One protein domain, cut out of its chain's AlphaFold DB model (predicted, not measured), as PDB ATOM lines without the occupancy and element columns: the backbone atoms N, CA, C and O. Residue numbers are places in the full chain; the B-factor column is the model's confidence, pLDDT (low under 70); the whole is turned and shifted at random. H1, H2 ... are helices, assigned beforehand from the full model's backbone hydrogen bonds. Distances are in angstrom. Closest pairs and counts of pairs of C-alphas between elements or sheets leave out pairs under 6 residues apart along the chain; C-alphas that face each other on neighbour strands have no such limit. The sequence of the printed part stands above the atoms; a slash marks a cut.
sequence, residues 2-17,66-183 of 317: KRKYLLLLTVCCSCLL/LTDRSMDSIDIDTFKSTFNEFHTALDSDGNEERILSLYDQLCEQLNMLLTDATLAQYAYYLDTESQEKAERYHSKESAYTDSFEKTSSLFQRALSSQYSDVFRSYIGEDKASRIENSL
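This is residues 2 to 17 and 66 to 183 of the 317 residues of an uncharacterized protein of Dorea formicigenerans (UniProt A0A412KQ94). Two long helices, H3 and H4, run side by side in opposite ways as a long helical hairpin, and the shorter H2 packs on H3 along one side of it, toward the end where H3 begins. At that same end the short helices H5 and H6 pack on the other side of the hairpin, while H1 lies along H4 without clearly touching it. The printed part has 134 residues with six named helices, H1 to H6 in chain order, and no named strand; its class is all helix. It is elongated, spanning 53 by 28 by 22 A, and only just compact, close to loose, with a radius of gyration of the C-alphas of 17.0 A.

H1, residues 3 to 17, is close but not clearly touching H4, residues 131 to 159: the closest C-alphas, of Ser 14 and Thr 145, are 7.8 A apart, and the two run the same way at a shallow tilt of 20 degrees. H1 and H3, residues 96 to 126, are near each other. H2, residues 76 to 89, H3 and H4 make an up-and-down bundle, each helix running against the one before it. H2 and H3, a helical hairpin, touch at a shallow tilt of 29 degrees, opposite ways, with the closest C-alphas, of Phe 86 and Leu 102, 5.9 A apart; H3 touches H2 with residues 98 to 109 alone. H2 and H4 only just touch, with 3 pairs of C-alphas within 8 A; the closest, of His 87 and Leu 154, are 6.8 A apart. H3 and H4, also a helical hairpin, touch at a shallow tilt of 22 degrees, opposite ways, with the closest C-alphas, of Ala 120 and Tyr 137, 4.7 A apart. H4 is the hub, touching four helices. H5, residues 164 to 171, touches H3 at a steep tilt of 48 degrees, the closest C-alphas being those of Leu 100 and Phe 167, 6.8 A apart. H5 and H4 touch only at the corner by their link; their closest C-alphas, of Ala 158 and Ser 164, are 6.1 A apart. H6, residues 173 to 180, touches H4 with the C-alphas of Gln 156 and Glu 180 closest, 5.7 A apart, and is about perpendicular to it at 72 degrees, only just beyond steep. H1 and H2 are apart, as are H3 and H6. Every O i to N i+4 pair is within hydrogen-bond range in H2, H3, H4, H5 and H6; in H1 6 of 11 are.

H1 begins at C-alpha 3, (33.699, -38.072, -20.921), and is 23.3 A long. H2 measures 19.8 A. H3, the longest, runs 45.7 A from C-alpha 96 at (27.409, -18.165, -64.311), and H4 41.9 A. H5 measures 10.5 A and H6 10.4 A, ending at C-alpha 180, (39.237, -16.686, -49.465).

The C-alphas of Lys 2 and Gly 94 are the two farthest apart, 55.1 A. Residues 18 to 65 are cut out, with 24.4 A from C-alpha 17 to C-alpha 66. Of the links that are printed whole, H2 to H3 is short, and H3 to H4, H4 to H5 and H5 to H6 are tight. The mean pLDDT of the printed part is 81.6; residues 2 to 17, 66 and 181 to 183 are under 70.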
ATOM      1  N   LYS A   2      33.209 -37.079 -16.688       27.23
ATOM      2  CA  LYS A   2      34.298 -36.409 -17.441       27.23
ATOM      3  C   LYS A   2      34.266 -36.596 -18.976       27.23
ATOM      4  O   LYS A   2      34.454 -35.629 -19.698       27.23
ATOM      5  N   ARG A   3      33.859 -37.773 -19.474       25.73
ATOM      6  CA  ARG A   3      33.699 -38.072 -20.921       25.73
ATOM      7  C   ARG A   3      32.684 -37.173 -21.655       25.73
ATOM      8  O   ARG A   3      32.769 -37.021 -22.866       25.73
ATOM      9  N   LYS A   4      31.732 -36.572 -20.923       31.41
ATOM     10  CA  LYS A   4      30.664 -35.719 -21.479       31.41
ATOM     11  C   LYS A   4      31.152 -34.310 -21.845       31.41
ATOM     12  O   LYS A   4      30.613 -33.714 -22.766       31.41
ATOM     13  N   TYR A   5      32.178 -33.797 -21.162       29.06
ATOM     14  CA  TYR A   5      32.669 -32.426 -21.362       29.06
ATOM     15  C   TYR A   5      33.637 -32.298 -22.546       29.06
ATOM     16  O   TYR A   5      33.662 -31.262 -23.202       29.06
ATOM     17  N   LEU A   6      34.385 -33.358 -22.864       31.09
ATOM     18  CA  LEU A   6      35.372 -33.337 -23.946       31.09
ATOM     19  C   LEU A   6      34.746 -33.486 -25.341       31.09
ATOM     20  O   LEU A   6      35.168 -32.822 -26.287       31.09
ATOM     21  N   LEU A   7      33.686 -34.293 -25.460       29.50
ATOM     22  CA  LEU A   7      32.877 -34.343 -26.679       29.50
ATOM     23  C   LEU A   7      32.240 -32.975 -26.952       29.50
ATOM     24  O   LEU A   7      32.286 -32.509 -28.074       29.50
ATOM     25  N   LEU A   8      31.763 -32.260 -25.931       29.27
ATOM     26  CA  LEU A   8      31.247 -30.898 -26.112       29.27
ATOM     27  C   LEU A   8      32.318 -29.889 -26.577       29.27
ATOM     28  O   LEU A   8      32.012 -29.017 -27.390       29.27
ATOM     29  N   LEU A   9      33.563 -29.997 -26.095       26.17
ATOM     30  CA  LEU A   9      34.628 -29.024 -26.389       26.17
ATOM     31  C   LEU A   9      35.213 -29.170 -27.803       26.17
ATOM     32  O   LEU A   9      35.476 -28.171 -28.474       26.17
ATOM     33  N   THR A  10      35.387 -30.412 -28.263       31.97
ATOM     34  CA  THR A  10      35.926 -30.712 -29.603       31.97
ATOM     35  C   THR A  10      34.904 -30.383 -30.698       31.97
ATOM     36  O   THR A  10      35.270 -29.958 -31.790       31.97
ATOM     37  N   VAL A  11      33.616 -30.493 -30.365       34.16
ATOM     38  CA  VAL A  11      32.483 -30.310 -31.282       34.16
ATOM     39  C   VAL A  11      32.034 -28.851 -31.363       34.16
ATOM     40  O   VAL A  11      31.616 -28.380 -32.416       34.16
ATOM     41  N   CYS A  12      32.194 -28.072 -30.287       29.56
ATOM     42  CA  CYS A  12      31.959 -26.628 -30.353       29.56
ATOM     43  C   CYS A  12      32.948 -25.913 -31.290       29.56
ATOM     44  O   CYS A  12      32.569 -24.925 -31.915       29.56
ATOM     45  N   CYS A  13      34.185 -26.405 -31.429       30.28
ATOM     46  CA  CYS A  13      35.185 -25.768 -32.294       30.28
ATOM     47  C   CYS A  13      34.953 -26.039 -33.793       30.28
ATOM     48  O   CYS A  13      35.224 -25.164 -34.609       30.28
ATOM     49  N   SER A  14      34.406 -27.199 -34.172       32.69
ATOM     50  CA  SER A  14      34.027 -27.487 -35.565       32.69
ATOM     51  C   SER A  14      32.701 -26.816 -35.956       32.69
ATOM     52  O   SER A  14      32.597 -26.258 -37.050       32.69
ATOM     53  N   CYS A  15      31.716 -26.761 -35.051       32.75
ATOM     54  CA  CYS A  15      30.429 -26.102 -35.309       32.75
ATOM     55  C   CYS A  15      30.534 -24.568 -35.432       32.75
ATOM     56  O   CYS A  15      29.768 -23.964 -36.186       32.75
ATOM     57  N   LEU A  16      31.487 -23.928 -34.741       33.28
ATOM     58  CA  LEU A  16      31.685 -22.473 -34.812       33.28
ATOM     59  C   LEU A  16      32.308 -21.993 -36.126       33.28
ATOM     60  O   LEU A  16      32.080 -20.849 -36.481       33.28
ATOM     61  N   LEU A  17      33.040 -22.825 -36.871       36.78
ATOM     62  CA  LEU A  17      33.514 -22.469 -38.219       36.78
ATOM     63  C   LEU A  17      32.447 -22.753 -39.285       36.78
ATOM     64  O   LEU A  17      32.310 -22.013 -40.261       36.78
ATOM     65  N   LEU A  66      10.373 -31.165 -31.960       68.44
ATOM     66  CA  LEU A  66      11.756 -31.645 -32.042       68.44
ATOM     67  C   LEU A  66      11.837 -33.156 -32.323       68.44
ATOM     68  O   LEU A  66      12.739 -33.591 -33.031       68.44
ATOM     69  N   THR A  67      10.886 -33.935 -31.804       71.69
ATOM     70  CA  THR A  67      10.815 -35.391 -31.984       71.69
ATOM     71  C   THR A  67      10.358 -35.811 -33.377       71.69
ATOM     72  O   THR A  67      10.678 -36.917 -33.798       71.69
ATOM     73  N   ASP A  68       9.656 -34.937 -34.102       73.56
ATOM     74  CA  ASP A  68       9.142 -35.221 -35.450       73.56
ATOM     75  C   ASP A  68      10.131 -34.813 -36.553       73.56
ATOM     76  O   ASP A  68       9.862 -34.978 -37.745       73.56
ATOM     77  N   ARG A  69      11.282 -34.237 -36.183       77.62
ATOM     78  CA  ARG A  69      12.309 -33.844 -37.148       77.62
ATOM     79  C   ARG A  69      13.103 -35.067 -37.592       77.62
ATOM     80  O   ARG A  69      13.702 -35.760 -36.773       77.62
ATOM     81  N   SER A  70      13.136 -35.296 -38.904       81.81
ATOM     82  CA  SER A  70      13.982 -36.333 -39.499       81.81
ATOM     83  C   SER A  70      15.460 -36.053 -39.214       81.81
ATOM     84  O   SER A  70      15.903 -34.914 -39.344       81.81
ATOM     85  N   MET A  71      16.199 -37.105 -38.856       84.50
ATOM     86  CA  MET A  71      17.668 -37.117 -38.753       84.50
ATOM     87  C   MET A  71      18.336 -37.672 -40.019       84.50
ATOM     88  O   MET A  71      19.541 -37.920 -40.024       84.50
ATOM     89  N   ASP A  72      17.540 -37.930 -41.057       86.50
ATOM     90  CA  ASP A  72      17.955 -38.392 -42.379       86.50
ATOM     91  C   ASP A  72      17.279 -37.502 -43.422       86.50
ATOM     92  O   ASP A  72      16.493 -37.952 -44.256       86.50
ATOM     93  N   SER A  73      17.476 -36.193 -43.281       83.19
ATOM     94  CA  SER A  73      16.848 -35.220 -44.168       83.19
ATOM     95  C   SER A  73      17.542 -35.159 -45.527       83.19
ATOM     96  O   SER A  73      16.880 -34.876 -46.523       83.19
ATOM     97  N   ILE A  74      18.844 -35.456 -45.582       82.38
ATOM     98  CA  ILE A  74      19.644 -35.381 -46.805       82.38
ATOM     99  C   ILE A  74      19.737 -36.709 -47.563       82.38
ATOM    100  O   ILE A  74      19.992 -37.767 -46.988       82.38
ATOM    101  N   ASP A  75      19.640 -36.619 -48.888       87.88
ATOM    102  CA  ASP A  75      20.137 -37.637 -49.807       87.88
ATOM    103  C   ASP A  75      21.607 -37.347 -50.161       87.88
ATOM    104  O   ASP A  75      21.928 -36.372 -50.850       87.88
ATOM    105  N   ILE A  76      22.513 -38.197 -49.669       87.69
ATOM    106  CA  ILE A  76      23.957 -38.018 -49.853       87.69
ATOM    107  C   ILE A  76      24.388 -38.148 -51.318       87.69
ATOM    108  O   ILE A  76      25.387 -37.550 -51.719       87.69
ATOM    109  N   ASP A  77      23.653 -38.906 -52.132       91.81
ATOM    110  CA  ASP A  77      23.992 -39.073 -53.541       91.81
ATOM    111  C   ASP A  77      23.571 -37.839 -54.344       91.81
ATOM    112  O   ASP A  77      24.326 -37.381 -55.205       91.81
ATOM    113  N   THR A  78      22.456 -37.205 -53.967       92.31
ATOM    114  CA  THR A  78      22.085 -35.874 -54.468       92.31
ATOM    115  C   THR A  78      23.140 -34.819 -54.108       92.31
ATOM    116  O   THR A  78      23.532 -34.034 -54.978       92.31
ATOM    117  N   PHE A  79      23.678 -34.826 -52.880       93.62
ATOM    118  CA  PHE A  79      24.780 -33.927 -52.503       93.62
ATOM    119  C   PHE A  79      26.022 -34.135 -53.376       93.62
ATOM    120  O   PHE A  79      26.539 -33.183 -53.960       93.62
ATOM    121  N   LYS A  80      26.472 -35.387 -53.539       95.06
ATOM    122  CA  LYS A  80      27.626 -35.714 -54.396       95.06
ATOM    123  C   LYS A  80      27.401 -35.289 -55.847       95.06
ATOM    124  O   LYS A  80      28.323 -34.777 -56.476       95.06
ATOM    125  N   SER A  81      26.194 -35.496 -56.377       96.88
ATOM    126  CA  SER A  81      25.831 -35.073 -57.732       96.88
ATOM    127  C   SER A  81      25.932 -33.554 -57.877       96.88
ATOM    128  O   SER A  81      26.595 -33.071 -58.790       96.88
ATOM    129  N   THR A  82      25.353 -32.810 -56.930       97.81
ATOM    130  CA  THR A  82      25.390 -31.337 -56.896       97.81
ATOM    131  C   THR A  82      26.831 -30.824 -56.810       97.81
ATOM    132  O   THR A  82      27.229 -29.938 -57.566       97.81
ATOM    133  N   PHE A  83      27.646 -31.426 -55.939       97.38
ATOM    134  CA  PHE A  83      29.060 -31.091 -55.773       97.38
ATOM    135  C   PHE A  83      29.862 -31.313 -57.063       97.38
ATOM    136  O   PHE A  83      30.600 -30.430 -57.501       97.38
ATOM    137  N   ASN A  84      29.704 -32.478 -57.695       97.69
ATOM    138  CA  ASN A  84      30.421 -32.822 -58.924       97.69
ATOM    139  C   ASN A  84      30.000 -31.942 -60.102       97.69
ATOM    140  O   ASN A  84      30.830 -31.577 -60.938       97.69
ATOM    141  N   GLU A  85      28.719 -31.586 -60.171       98.06
ATOM    142  CA  GLU A  85      28.227 -30.671 -61.189       98.06
ATOM    143  C   GLU A  85      28.823 -29.276 -61.010       98.06
ATOM    144  O   GLU A  85      29.326 -28.712 -61.978       98.06
ATOM    145  N   PHE A  86      28.872 -28.758 -59.778       98.38
ATOM    146  CA  PHE A  86      29.523 -27.478 -59.486       98.38
ATOM    147  C   PHE A  86      30.996 -27.536 -59.885       98.38
ATOM    148  O   PHE A  86      31.481 -26.668 -60.608       98.38
ATOM    149  N   HIS A  87      31.703 -28.592 -59.474       97.06
ATOM    150  CA  HIS A  87      33.102 -28.799 -59.830       97.06
ATOM    151  C   HIS A  87      33.337 -28.753 -61.342       97.06
ATOM    152  O   HIS A  87      34.310 -28.143 -61.775       97.06
ATOM    153  N   THR A  88      32.464 -29.384 -62.129       97.19
ATOM    154  CA  THR A  88      32.575 -29.440 -63.595       97.19
ATOM    155  C   THR A  88      32.177 -28.116 -64.253       97.19
ATOM    156  O   THR A  88      32.799 -27.695 -65.225       97.19
ATOM    157  N   ALA A  89      31.168 -27.426 -63.716       97.19
ATOM    158  CA  ALA A  89      30.713 -26.131 -64.220       97.19
ATOM    159  C   ALA A  89      31.813 -25.057 -64.146       97.19
ATOM    160  O   ALA A  89      31.880 -24.185 -65.011       97.19
ATOM    161  N   LEU A  90      32.717 -25.156 -63.164       96.81
ATOM    162  CA  LEU A  90      33.887 -24.279 -63.053       96.81
ATOM    163  C   LEU A  90      34.906 -24.442 -64.197       96.81
ATOM    164  O   LEU A  90      35.712 -23.538 -64.396       96.81
ATOM    165  N   ASP A  91      34.888 -25.560 -64.931       94.81
ATOM    166  CA  ASP A  91      35.871 -25.886 -65.981       94.81
ATOM    167  C   ASP A  91      35.444 -25.462 -67.399       94.81
ATOM    168  O   ASP A  91      36.159 -25.716 -68.367       94.81
ATOM    169  N   SER A  92      34.274 -24.838 -67.555       91.81
ATOM    170  CA  SER A  92      33.749 -24.399 -68.856       91.81
ATOM    171  C   SER A  92      33.030 -23.062 -68.743       91.81
ATOM    172  O   SER A  92      32.545 -22.746 -67.663       91.81
ATOM    173  N   ASP A  93      32.970 -22.294 -69.834       91.62
ATOM    174  CA  ASP A  93      32.354 -20.958 -69.902       91.62
ATOM    175  C   ASP A  93      30.818 -21.003 -69.927       91.62
ATOM    176  O   ASP A  93      30.220 -22.005 -70.327       91.62
ATOM    177  N   GLY A  94      30.176 -19.883 -69.575       93.69
ATOM    178  CA  GLY A  94      28.725 -19.703 -69.700       93.69
ATOM    179  C   GLY A  94      27.897 -20.378 -68.603       93.69
ATOM    180  O   GLY A  94      26.697 -20.582 -68.785       93.69
ATOM    181  N   ASN A  95      28.524 -20.759 -67.485       97.12
ATOM    182  CA  ASN A  95      27.860 -21.419 -66.359       97.12
ATOM    183  C   ASN A  95      27.569 -20.475 -65.184       97.12
ATOM    184  O   ASN A  95      27.338 -20.958 -64.078       97.12
ATOM    185  N   GLU A  96      27.568 -19.154 -65.382       97.38
ATOM    186  CA  GLU A  96      27.409 -18.165 -64.311       97.38
ATOM    187  C   GLU A  96      26.157 -18.453 -63.471       97.38
ATOM    188  O   GLU A  96      26.266 -18.752 -62.284       97.38
ATOM    189  N   GLU A  97      24.972 -18.462 -64.088       96.81
ATOM    190  CA  GLU A  97      23.708 -18.738 -63.385       96.81
ATOM    191  C   GLU A  97      23.685 -20.138 -62.757       96.81
ATOM    192  O   GLU A  97      23.127 -20.339 -61.672       96.81
ATOM    193  N   ARG A  98      24.323 -21.119 -63.411       97.44
ATOM    194  CA  ARG A  98      24.347 -22.496 -62.920       97.44
ATOM    195  C   ARG A  98      25.204 -22.628 -61.665       97.44
ATOM    196  O   ARG A  98      24.774 -23.290 -60.724       97.44
ATOM    197  N   ILE A  99      26.358 -21.968 -61.615       97.56
ATOM    198  CA  ILE A  99      27.249 -21.931 -60.449       97.56
ATOM    199  C   ILE A  99      26.548 -21.290 -59.251       97.56
ATOM    200  O   ILE A  99      26.606 -21.842 -58.153       97.56
ATOM    201  N   LEU A 100      25.826 -20.182 -59.457       97.12
ATOM    202  CA  LEU A 100      25.063 -19.531 -58.383       97.12
ATOM    203  C   LEU A 100      23.950 -20.447 -57.847       97.12
ATOM    204  O   LEU A 100      23.798 -20.613 -56.640       97.12
ATOM    205  N   SER A 101      23.223 -21.123 -58.741       95.62
ATOM    206  CA  SER A 101      22.187 -22.086 -58.351       95.62
ATOM    207  C   SER A 101      22.750 -23.309 -57.617       95.62
ATOM    208  O   SER A 101      22.120 -23.824 -56.692       95.62
ATOM    209  N   LEU A 102      23.916 -23.812 -58.028       97.62
ATOM    210  CA  LEU A 102      24.574 -24.945 -57.374       97.62
ATOM    211  C   LEU A 102      25.161 -24.550 -56.012       97.62
ATOM    212  O   LEU A 102      25.148 -25.370 -55.097       97.62
ATOM    213  N   TYR A 103      25.613 -23.303 -55.849       95.75
ATOM    214  CA  TYR A 103      26.000 -22.749 -54.549       95.75
ATOM    215  C   TYR A 103      24.838 -22.811 -53.554       95.75
ATOM    216  O   TYR A 103      24.995 -23.383 -52.476       95.75
ATOM    217  N   ASP A 104      23.662 -22.302 -53.933       92.25
ATOM    218  CA  ASP A 104      22.490 -22.298 -53.050       92.25
ATOM    219  C   ASP A 104      22.074 -23.719 -52.649       92.25
ATOM    220  O   ASP A 104      21.821 -23.985 -51.471       92.25
ATOM    221  N   GLN A 105      22.079 -24.654 -53.607       93.44
ATOM    222  CA  GLN A 105      21.777 -26.066 -53.353       93.44
ATOM    223  C   GLN A 105      22.776 -26.707 -52.383       93.44
ATOM    224  O   GLN A 105      22.362 -27.388 -51.445       93.44
ATOM    225  N   LEU A 106      24.080 -26.477 -52.568       93.25
ATOM    226  CA  LEU A 106      25.106 -27.003 -51.665       93.25
ATOM    227  C   LEU A 106      24.985 -26.400 -50.261       93.25
ATOM    228  O   LEU A 106      25.111 -27.127 -49.276       93.25
ATOM    229  N   CYS A 107      24.691 -25.103 -50.141       88.06
ATOM    230  CA  CYS A 107      24.443 -24.467 -48.848       88.06
ATOM    231  C   CYS A 107      23.217 -25.061 -48.139       88.06
ATOM    232  O   CYS A 107      23.281 -25.346 -46.941       88.06
ATOM    233  N   GLU A 108      22.111 -25.281 -48.856       85.50
ATOM    234  CA  GLU A 108      20.914 -25.923 -48.301       85.50
ATOM    235  C   GLU A 108      21.207 -27.356 -47.837       85.50
ATOM    236  O   GLU A 108      20.896 -27.722 -46.702       85.50
ATOM    237  N   GLN A 109      21.884 -28.144 -48.670       88.62
ATOM    238  CA  GLN A 109      22.264 -29.521 -48.358       88.62
ATOM    239  C   GLN A 109      23.223 -29.600 -47.157       88.62
ATOM    240  O   GLN A 109      23.029 -30.424 -46.263       88.62
ATOM    241  N   LEU A 110      24.214 -28.707 -47.060       86.50
ATOM    242  CA  LEU A 110      25.086 -28.619 -45.882       86.50
ATOM    243  C   LEU A 110      24.305 -28.261 -44.611       86.50
ATOM    244  O   LEU A 110      24.568 -28.832 -43.553       86.50
ATOM    245  N   ASN A 111      23.319 -27.365 -44.703       83.94
ATOM    246  CA  ASN A 111      22.450 -27.029 -43.573       83.94
ATOM    247  C   ASN A 111      21.582 -28.225 -43.134       83.94
ATOM    248  O   ASN A 111      21.324 -28.401 -41.939       83.94
ATOM    249  N   MET A 112      21.158 -29.074 -44.073       85.62
ATOM    250  CA  MET A 112      20.447 -30.321 -43.774       85.62
ATOM    251  C   MET A 112      21.353 -31.335 -43.062       85.62
ATOM    252  O   MET A 112      20.965 -31.854 -42.016       85.62
ATOM    253  N   LEU A 113      22.588 -31.536 -43.538       85.88
ATOM    254  CA  LEU A 113      23.587 -32.372 -42.852       85.88
ATOM    255  C   LEU A 113      23.882 -31.881 -41.433       85.88
ATOM    256  O   LEU A 113      23.905 -32.683 -40.499       85.88
ATOM    257  N   LEU A 114      24.071 -30.569 -41.258       85.62
ATOM    258  CA  LEU A 114      24.288 -29.974 -39.940       85.62
ATOM    259  C   LEU A 114      23.091 -30.223 -39.015       85.62
ATOM    260  O   LEU A 114      23.265 -30.548 -37.840       85.62
ATOM    261  N   THR A 115      21.872 -30.090 -39.544       84.69
ATOM    262  CA  THR A 115      20.640 -30.356 -38.793       84.69
ATOM    263  C   THR A 115      20.581 -31.816 -38.348       84.69
ATOM    264  O   THR A 115      20.370 -32.076 -37.163       84.69
ATOM    265  N   ASP A 116      20.829 -32.762 -39.257       88.06
ATOM    266  CA  ASP A 116      20.859 -34.196 -38.958       88.06
ATOM    267  C   ASP A 116      21.904 -34.526 -37.875       88.06
ATOM    268  O   ASP A 116      21.598 -35.230 -36.909       88.06
ATOM    269  N   ALA A 117      23.122 -33.983 -37.998       86.81
ATOM    270  CA  ALA A 117      24.200 -34.177 -37.028       86.81
ATOM    271  C   ALA A 117      23.849 -33.599 -35.647       86.81
ATOM    272  O   ALA A 117      24.056 -34.260 -34.629       86.81
ATOM    273  N   THR A 118      23.247 -32.408 -35.608       86.25
ATOM    274  CA  THR A 118      22.825 -31.746 -34.363       86.25
ATOM    275  C   THR A 118      21.711 -32.524 -33.660       86.25
ATOM    276  O   THR A 118      21.732 -32.692 -32.440       86.25
ATOM    277  N   LEU A 119      20.739 -33.048 -34.412       88.88
ATOM    278  CA  LEU A 119      19.667 -33.874 -33.851       88.88
ATOM    279  C   LEU A 119      20.201 -35.215 -33.326       88.88
ATOM    280  O   LEU A 119      19.794 -35.653 -32.247       88.88
ATOM    281  N   ALA A 120      21.145 -35.838 -34.038       87.94
ATOM    282  CA  ALA A 120      21.808 -37.054 -33.576       87.94
ATOM    283  C   ALA A 120      22.635 -36.806 -32.300       87.94
ATOM    284  O   ALA A 120      22.570 -37.601 -31.360       87.94
ATOM    285  N   GLN A 121      23.339 -35.671 -32.221       89.19
ATOM    286  CA  GLN A 121      24.056 -35.245 -31.019       89.19
ATOM    287  C   GLN A 121      23.104 -35.075 -29.831       89.19
ATOM    288  O   GLN A 121      23.362 -35.595 -28.745       89.19
ATOM    289  N   TYR A 122      21.981 -34.383 -30.038       88.12
ATOM    290  CA  TYR A 122      20.963 -34.198 -29.007       88.12
ATOM    291  C   TYR A 122      20.438 -35.544 -28.487       88.12
ATOM    292  O   TYR A 122      20.390 -35.764 -27.276       88.12
ATOM    293  N   ALA A 123      20.116 -36.478 -29.387       88.25
ATOM    294  CA  ALA A 123      19.665 -37.816 -29.013       88.25
ATOM    295  C   ALA A 123      20.718 -38.581 -28.193       88.25
ATOM    296  O   ALA A 123      20.367 -39.217 -27.197       88.25
ATOM    297  N   TYR A 124      21.996 -38.488 -28.569       85.75
ATOM    298  CA  TYR A 124      23.102 -39.068 -27.807       85.75
ATOM    299  C   TYR A 124      23.259 -38.424 -26.420       85.75
ATOM    300  O   TYR A 124      23.470 -39.123 -25.434       85.75
ATOM    301  N   TYR A 125      23.106 -37.107 -26.286       84.69
ATOM    302  CA  TYR A 125      23.231 -36.437 -24.986       84.69
ATOM    303  C   TYR A 125      22.097 -36.751 -24.012       84.69
ATOM    304  O   TYR A 125      22.331 -36.747 -22.799       84.69
ATOM    305  N   LEU A 126      20.912 -37.102 -24.514       88.81
ATOM    306  CA  LEU A 126      19.837 -37.651 -23.685       88.81
ATOM    307  C   LEU A 126      20.159 -39.051 -23.137       88.81
ATOM    308  O   LEU A 126      19.602 -39.445 -22.117       88.81
ATOM    309  N   ASP A 127      21.049 -39.797 -23.793       90.94
ATOM    310  CA  ASP A 127      21.379 -41.179 -23.450       90.94
ATOM    311  C   ASP A 127      22.812 -41.523 -23.871       90.94
ATOM    312  O   ASP A 127      23.083 -42.163 -24.891       90.94
ATOM    313  N   THR A 128      23.754 -41.054 -23.057       81.25
ATOM    314  CA  THR A 128      25.186 -41.097 -23.373       81.25
ATOM    315  C   THR A 128      25.810 -42.491 -23.285       81.25
ATOM    316  O   THR A 128      26.994 -42.640 -23.584       81.25
ATOM    317  N   GLU A 129      25.060 -43.487 -22.807       89.69
ATOM    318  CA  GLU A 129      25.508 -44.881 -22.690       89.69
ATOM    319  C   GLU A 129      25.115 -45.716 -23.919       89.69
ATOM    320  O   GLU A 129      25.668 -46.794 -24.135       89.69
ATOM    321  N   SER A 130      24.217 -45.204 -24.764       94.06
ATOM    322  CA  SER A 130      23.824 -45.861 -26.008       94.06
ATOM    323  C   SER A 130      24.930 -45.785 -27.063       94.06
ATOM    324  O   SER A 130      25.211 -44.725 -27.630       94.06
ATOM    325  N   GLN A 131      25.521 -46.943 -27.373       91.19
ATOM    326  CA  GLN A 131      26.507 -47.086 -28.445       91.19
ATOM    327  C   GLN A 131      25.906 -46.770 -29.823       91.19
ATOM    328  O   GLN A 131      26.534 -46.073 -30.610       91.19
ATOM    329  N   GLU A 132      24.669 -47.198 -30.085       96.31
ATOM    330  CA  GLU A 132      23.961 -46.916 -31.342       96.31
ATOM    331  C   GLU A 132      23.828 -45.404 -31.596       96.31
ATOM    332  O   GLU A 132      24.133 -44.914 -32.684       96.31
ATOM    333  N   LYS A 133      23.418 -44.635 -30.576       90.44
ATOM    334  CA  LYS A 133      23.278 -43.174 -30.693       90.44
ATOM    335  C   LYS A 133      24.630 -42.485 -30.854       90.44
ATOM    336  O   LYS A 133      24.722 -41.530 -31.623       90.44
ATOM    337  N   ALA A 134      25.664 -42.976 -30.169       82.06
ATOM    338  CA  ALA A 134      27.029 -42.481 -30.332       82.06
ATOM    339  C   ALA A 134      27.543 -42.706 -31.764       82.06
ATOM    340  O   ALA A 134      28.004 -41.766 -32.405       82.06
ATOM    341  N   GLU A 135      27.409 -43.924 -32.295       89.19
ATOM    342  CA  GLU A 135      27.823 -44.273 -33.661       89.19
ATOM    343  C   GLU A 135      27.068 -43.451 -34.707       89.19
ATOM    344  O   GLU A 135      27.677 -42.908 -35.632       89.19
ATOM    345  N   ARG A 136      25.750 -43.291 -34.538       91.62
ATOM    346  CA  ARG A 136      24.931 -42.471 -35.437       91.62
ATOM    347  C   ARG A 136      25.364 -41.007 -35.430       91.62
ATOM    348  O   ARG A 136      25.501 -40.414 -36.499       91.62
ATOM    349  N   TYR A 137      25.586 -40.434 -34.249       88.44
ATOM    350  CA  TYR A 137      26.071 -39.064 -34.111       88.44
ATOM    351  C   TYR A 137      27.435 -38.880 -34.786       88.44
ATOM    352  O   TYR A 137      27.559 -38.025 -35.661       88.44
ATOM    353  N   HIS A 138      28.420 -39.721 -34.464       83.69
ATOM    354  CA  HIS A 138      29.757 -39.635 -35.058       83.69
ATOM    355  C   HIS A 138      29.745 -39.820 -36.578       83.69
ATOM    356  O   HIS A 138      30.468 -39.126 -37.290       83.69
ATOM    357  N   SER A 139      28.893 -40.709 -37.092       88.38
ATOM    358  CA  SER A 139      28.710 -40.894 -38.533       88.38
ATOM    359  C   SER A 139      28.195 -39.618 -39.213       88.38
ATOM    360  O   SER A 139      28.771 -39.167 -40.203       88.38
ATOM    361  N   LYS A 140      27.156 -38.981 -38.655       89.06
ATOM    362  CA  LYS A 140      26.579 -37.744 -39.209       89.06
ATOM    363  C   LYS A 140      27.521 -36.547 -39.084       89.06
ATOM    364  O   LYS A 140      27.642 -35.771 -40.027       89.06
ATOM    365  N   GLU A 141      28.211 -36.415 -37.956       85.94
ATOM    366  CA  GLU A 141      29.219 -35.375 -37.739       85.94
ATOM    367  C   GLU A 141      30.388 -35.495 -38.725       85.94
ATOM    368  O   GLU A 141      30.808 -34.496 -39.314       85.94
ATOM    369  N   SER A 142      30.874 -36.718 -38.952       81.69
ATOM    370  CA  SER A 142      31.922 -36.993 -39.935       81.69
ATOM    371  C   SER A 142      31.460 -36.650 -41.354       81.69
ATOM    372  O   SER A 142      32.147 -35.921 -42.068       81.69
ATOM    373  N   ALA A 143      30.250 -37.081 -41.735       86.31
ATOM    374  CA  ALA A 143      29.672 -36.772 -43.043       86.31
ATOM    375  C   ALA A 143      29.513 -35.261 -43.273       86.31
ATOM    376  O   ALA A 143      29.823 -34.772 -44.360       86.31
ATOM    377  N   TYR A 144      29.059 -34.517 -42.260       86.06
ATOM    378  CA  TYR A 144      28.968 -33.061 -42.325       86.06
ATOM    379  C   TYR A 144      30.343 -32.409 -42.483       86.06
ATOM    380  O   TYR A 144      30.521 -31.588 -43.378       86.06
ATOM    381  N   THR A 145      31.312 -32.796 -41.651       78.50
ATOM    382  CA  THR A 145      32.657 -32.204 -41.644       78.50
ATOM    383  C   THR A 145      33.358 -32.402 -42.991       78.50
ATOM    384  O   THR A 145      33.805 -31.429 -43.593       78.50
ATOM    385  N   ASP A 146      33.365 -33.630 -43.517       80.88
ATOM    386  CA  ASP A 146      33.957 -33.950 -44.825       80.88
ATOM    387  C   ASP A 146      33.268 -33.189 -45.974       80.88
ATOM    388  O   ASP A 146      33.922 -32.604 -46.843       80.88
ATOM    389  N   SER A 147      31.933 -33.135 -45.958       87.75
ATOM    390  CA  SER A 147      31.146 -32.407 -46.964       87.75
ATOM    391  C   SER A 147      31.411 -30.901 -46.919       87.75
ATOM    392  O   SER A 147      31.501 -30.248 -47.964       87.75
ATOM    393  N   PHE A 148      31.556 -30.344 -45.717       83.94
ATOM    394  CA  PHE A 148      31.826 -28.933 -45.488       83.94
ATOM    395  C   PHE A 148      33.220 -28.535 -45.981       83.94
ATOM    396  O   PHE A 148      33.348 -27.542 -46.697       83.94
ATOM    397  N   GLU A 149      34.255 -29.315 -45.660       80.50
ATOM    398  CA  GLU A 149      35.635 -29.051 -46.092       80.50
ATOM    399  C   GLU A 149      35.765 -29.080 -47.623       80.50
ATOM    400  O   GLU A 149      36.323 -28.158 -48.234       80.50
ATOM    401  N   LYS A 150      35.173 -30.095 -48.265       85.31
ATOM    402  CA  LYS A 150      35.151 -30.219 -49.729       85.31
ATOM    403  C   LYS A 150      34.438 -29.043 -50.385       85.31
ATOM    404  O   LYS A 150      34.967 -28.443 -51.320       85.31
ATOM    405  N   THR A 151      33.252 -28.697 -49.890       89.00
ATOM    406  CA  THR A 151      32.453 -27.592 -50.439       89.00
ATOM    407  C   THR A 151      33.141 -26.242 -50.239       89.00
ATOM    408  O   THR A 151      33.172 -25.433 -51.161       89.00
ATOM    409  N   SER A 152      33.769 -26.019 -49.083       84.31
ATOM    410  CA  SER A 152      34.528 -24.791 -48.805       84.31
ATOM    411  C   SER A 152      35.681 -24.610 -49.794       84.31
ATOM    412  O   SER A 152      35.835 -23.539 -50.380       84.31
ATOM    413  N   SER A 153      36.428 -25.687 -50.060       84.00
ATOM    414  CA  SER A 153      37.502 -25.692 -51.065       84.00
ATOM    415  C   SER A 153      36.968 -25.393 -52.470       84.00
ATOM    416  O   SER A 153      37.590 -24.674 -53.253       84.00
ATOM    417  N   LEU A 154      35.781 -25.914 -52.796       91.88
ATOM    418  CA  LEU A 154      35.138 -25.677 -54.083       91.88
ATOM    419  C   LEU A 154      34.681 -24.218 -54.252       91.88
ATOM    420  O   LEU A 154      34.875 -23.635 -55.319       91.88
ATOM    421  N   PHE A 155      34.143 -23.598 -53.201       94.00
ATOM    422  CA  PHE A 155      33.781 -22.178 -53.209       94.00
ATOM    423  C   PHE A 155      35.009 -21.271 -53.317       94.00
ATOM    424  O   PHE A 155      34.983 -20.279 -54.044       94.00
ATOM    425  N   GLN A 156      36.117 -21.635 -52.670       90.06
ATOM    426  CA  GLN A 156      37.382 -20.922 -52.830       90.06
ATOM    427  C   GLN A 156      37.913 -21.017 -54.268       90.06
ATOM    428  O   GLN A 156      38.378 -20.023 -54.831       90.06
ATOM    429  N   ARG A 157      37.780 -22.188 -54.907       93.50
ATOM    430  CA  ARG A 157      38.098 -22.356 -56.332       93.50
ATOM    431  C   ARG A 157      37.207 -21.482 -57.214       93.50
ATOM    432  O   ARG A 157      37.724 -20.877 -58.147       93.50
ATOM    433  N   ALA A 158      35.913 -21.357 -56.910       95.56
ATOM    434  CA  ALA A 158      35.013 -20.454 -57.632       95.56
ATOM    435  C   ALA A 158      35.482 -18.989 -57.548       95.56
ATOM    436  O   ALA A 158      35.589 -18.327 -58.582       95.56
ATOM    437  N   LEU A 159      35.866 -18.522 -56.352       94.62
ATOM    438  CA  LEU A 159      36.431 -17.181 -56.128       94.62
ATOM    439  C   LEU A 159      37.796 -16.969 -56.799       94.62
ATOM    440  O   LEU A 159      38.147 -15.838 -57.118       94.62
ATOM    441  N   SER A 160      38.537 -18.043 -57.073       92.81
ATOM    442  CA  SER A 160      39.827 -18.004 -57.778       92.81
ATOM    443  C   SER A 160      39.713 -18.241 -59.291       92.81
ATOM    444  O   SER A 160      40.727 -18.295 -59.986       92.81
ATOM    445  N   SER A 161      38.498 -18.437 -59.809       94.81
ATOM    446  CA  SER A 161      38.239 -18.749 -61.217       94.81
ATOM    447  C   SER A 161      37.780 -17.519 -62.006       94.81
ATOM    448  O   SER A 161      37.608 -16.432 -61.457       94.81
ATOM    449  N   GLN A 162      37.488 -17.704 -63.295       95.69
ATOM    450  CA  GLN A 162      36.835 -16.683 -64.123       95.69
ATOM    451  C   GLN A 162      35.462 -16.236 -63.595       95.69
ATOM    452  O   GLN A 162      34.979 -15.168 -63.955       95.69
ATOM    453  N   TYR A 163      34.851 -17.027 -62.708       97.38
ATOM    454  CA  TYR A 163      33.584 -16.713 -62.060       97.38
ATOM    455  C   TYR A 163      33.730 -15.827 -60.816       97.38
ATOM    456  O   TYR A 163      32.724 -15.538 -60.172       97.38
ATOM    457  N   SER A 164      34.947 -15.384 -60.467       96.06
ATOM    458  CA  SER A 164      35.219 -14.615 -59.244       96.06
ATOM    459  C   SER A 164      34.285 -13.418 -59.083       96.06
ATOM    460  O   SER A 164      33.602 -13.317 -58.068       96.06
ATOM    461  N   ASP A 165      34.181 -12.560 -60.103       96.69
ATOM    462  CA  ASP A 165      33.399 -11.322 -60.026       96.69
ATOM    463  C   ASP A 165      31.903 -11.597 -59.826       96.69
ATOM    464  O   ASP A 165      31.273 -11.020 -58.937       96.69
ATOM    465  N   VAL A 166      31.330 -12.513 -60.618       97.38
ATOM    466  CA  VAL A 166      29.903 -12.857 -60.518       97.38
ATOM    467  C   VAL A 166      29.593 -13.561 -59.199       97.38
ATOM    468  O   VAL A 166      28.611 -13.231 -58.535       97.38
ATOM    469  N   PHE A 167      30.457 -14.482 -58.773       96.31
ATOM    470  CA  PHE A 167      30.268 -15.244 -57.548       96.31
ATOM    471  C   PHE A 167      30.418 -14.353 -56.311       96.31
ATOM    472  O   PHE A 167      29.540 -14.357 -55.450       96.31
ATOM    473  N   ARG A 168      31.451 -13.503 -56.265       95.75
ATOM    474  CA  ARG A 168      31.663 -12.488 -55.221       95.75
ATOM    475  C   ARG A 168      30.498 -11.509 -55.140       95.75
ATOM    476  O   ARG A 168      30.013 -11.235 -54.043       95.75
ATOM    477  N   SER A 169      30.023 -11.009 -56.282       95.94
ATOM    478  CA  SER A 169      28.866 -10.110 -56.321       95.94
ATOM    479  C   SER A 169      27.600 -10.779 -55.787       95.94
ATOM    480  O   SER A 169      26.772 -10.098 -55.187       95.94
ATOM    481  N   TYR A 170      27.434 -12.083 -56.012       94.81
ATOM    482  CA  TYR A 170      26.264 -12.829 -55.556       94.81
ATOM    483  C   TYR A 170      26.297 -13.120 -54.051       94.81
ATOM    484  O   TYR A 170      25.327 -12.855 -53.343       94.81
ATOM    485  N   ILE A 171      27.417 -13.643 -53.542       87.56
ATOM    486  CA  ILE A 171      27.527 -14.048 -52.130       87.56
ATOM    487  C   ILE A 171      27.789 -12.867 -51.185       87.56
ATOM    488  O   ILE A 171      27.510 -12.970 -49.987       87.56
ATOM    489  N   GLY A 172      28.284 -11.749 -51.722       88.19
ATOM    490  CA  GLY A 172      28.657 -10.544 -50.988       88.19
ATOM    491  C   GLY A 172      30.123 -10.541 -50.547       88.19
ATOM    492  O   GLY A 172      30.699 -11.581 -50.225       88.19
ATOM    493  N   GLU A 173      30.715  -9.344 -50.492       85.00
ATOM    494  CA  GLU A 173      32.150  -9.148 -50.228       85.00
ATOM    495  C   GLU A 173      32.610  -9.741 -48.892       85.00
ATOM    496  O   GLU A 173      33.652 -10.385 -48.844       85.00
ATOM    497  N   ASP A 174      31.819  -9.593 -47.823       73.94
ATOM    498  CA  ASP A 174      32.142 -10.169 -46.510       73.94
ATOM    499  C   ASP A 174      32.313 -11.692 -46.596       73.94
ATOM    500  O   ASP A 174      33.325 -12.240 -46.162       73.94
ATOM    501  N   LYS A 175      31.360 -12.388 -47.228       78.75
ATOM    502  CA  LYS A 175      31.426 -13.846 -47.369       78.75
ATOM    503  C   LYS A 175      32.553 -14.273 -48.294       78.75
ATOM    504  O   LYS A 175      33.267 -15.214 -47.963       78.75
ATOM    505  N   ALA A 176      32.732 -13.582 -49.419       82.12
ATOM    506  CA  ALA A 176      33.807 -13.866 -50.362       82.12
ATOM    507  C   ALA A 176      35.179 -13.745 -49.691       82.12
ATOM    508  O   ALA A 176      35.941 -14.710 -49.675       82.12
ATOM    509  N   SER A 177      35.434 -12.613 -49.030       76.25
ATOM    510  CA  SER A 177      36.649 -12.393 -48.248       76.25
ATOM    511  C   SER A 177      36.838 -13.476 -47.183       76.25
ATOM    512  O   SER A 177      37.945 -13.966 -46.993       76.25
ATOM    513  N   ARG A 178      35.783 -13.912 -46.490       71.88
ATOM    514  CA  ARG A 178      35.890 -14.968 -45.467       71.88
ATOM    515  C   ARG A 178      36.175 -16.353 -46.036       71.88
ATOM    516  O   ARG A 178      36.876 -17.118 -45.385       71.88
ATOM    517  N   ILE A 179      35.649 -16.685 -47.213       80.94
ATOM    518  CA  ILE A 179      35.947 -17.949 -47.899       80.94
ATOM    519  C   ILE A 179      37.391 -17.935 -48.411       80.94
ATOM    520  O   ILE A 179      38.117 -18.905 -48.218       80.94
ATOM    521  N   GLU A 180      37.849 -16.829 -48.998       76.88
ATOM    522  CA  GLU A 180      39.237 -16.686 -49.465       76.88
ATOM    523  C   GLU A 180      40.249 -16.725 -48.326       76.88
ATOM    524  O   GLU A 180      41.292 -17.358 -48.459       76.88
ATOM    525  N   ASN A 181      39.914 -16.083 -47.204       67.94
ATOM    526  CA  ASN A 181      40.719 -16.078 -45.987       67.94
ATOM    527  C   ASN A 181      40.404 -17.263 -45.061       67.94
ATOM    528  O   ASN A 181      40.914 -17.306 -43.938       67.94
ATOM    529  N   SER A 182      39.564 -18.213 -45.491       67.75
ATOM    530  CA  SER A 182      39.375 -19.447 -44.734       67.75
ATOM    531  C   SER A 182      40.721 -20.162 -44.655       67.75
ATOM    532  O   SER A 182      41.493 -20.169 -45.615       67.75
ATOM    533  N   LEU A 183      41.048 -20.678 -43.468       63.38
ATOM    534  CA  LEU A 183      42.368 -21.233 -43.195       63.38
ATOM    535  C   LEU A 183      42.644 -22.423 -44.122       63.38
ATOM    536  O   LEU A 183      42.231 -23.547 -43.834       63.38
TER     537      LEU A 183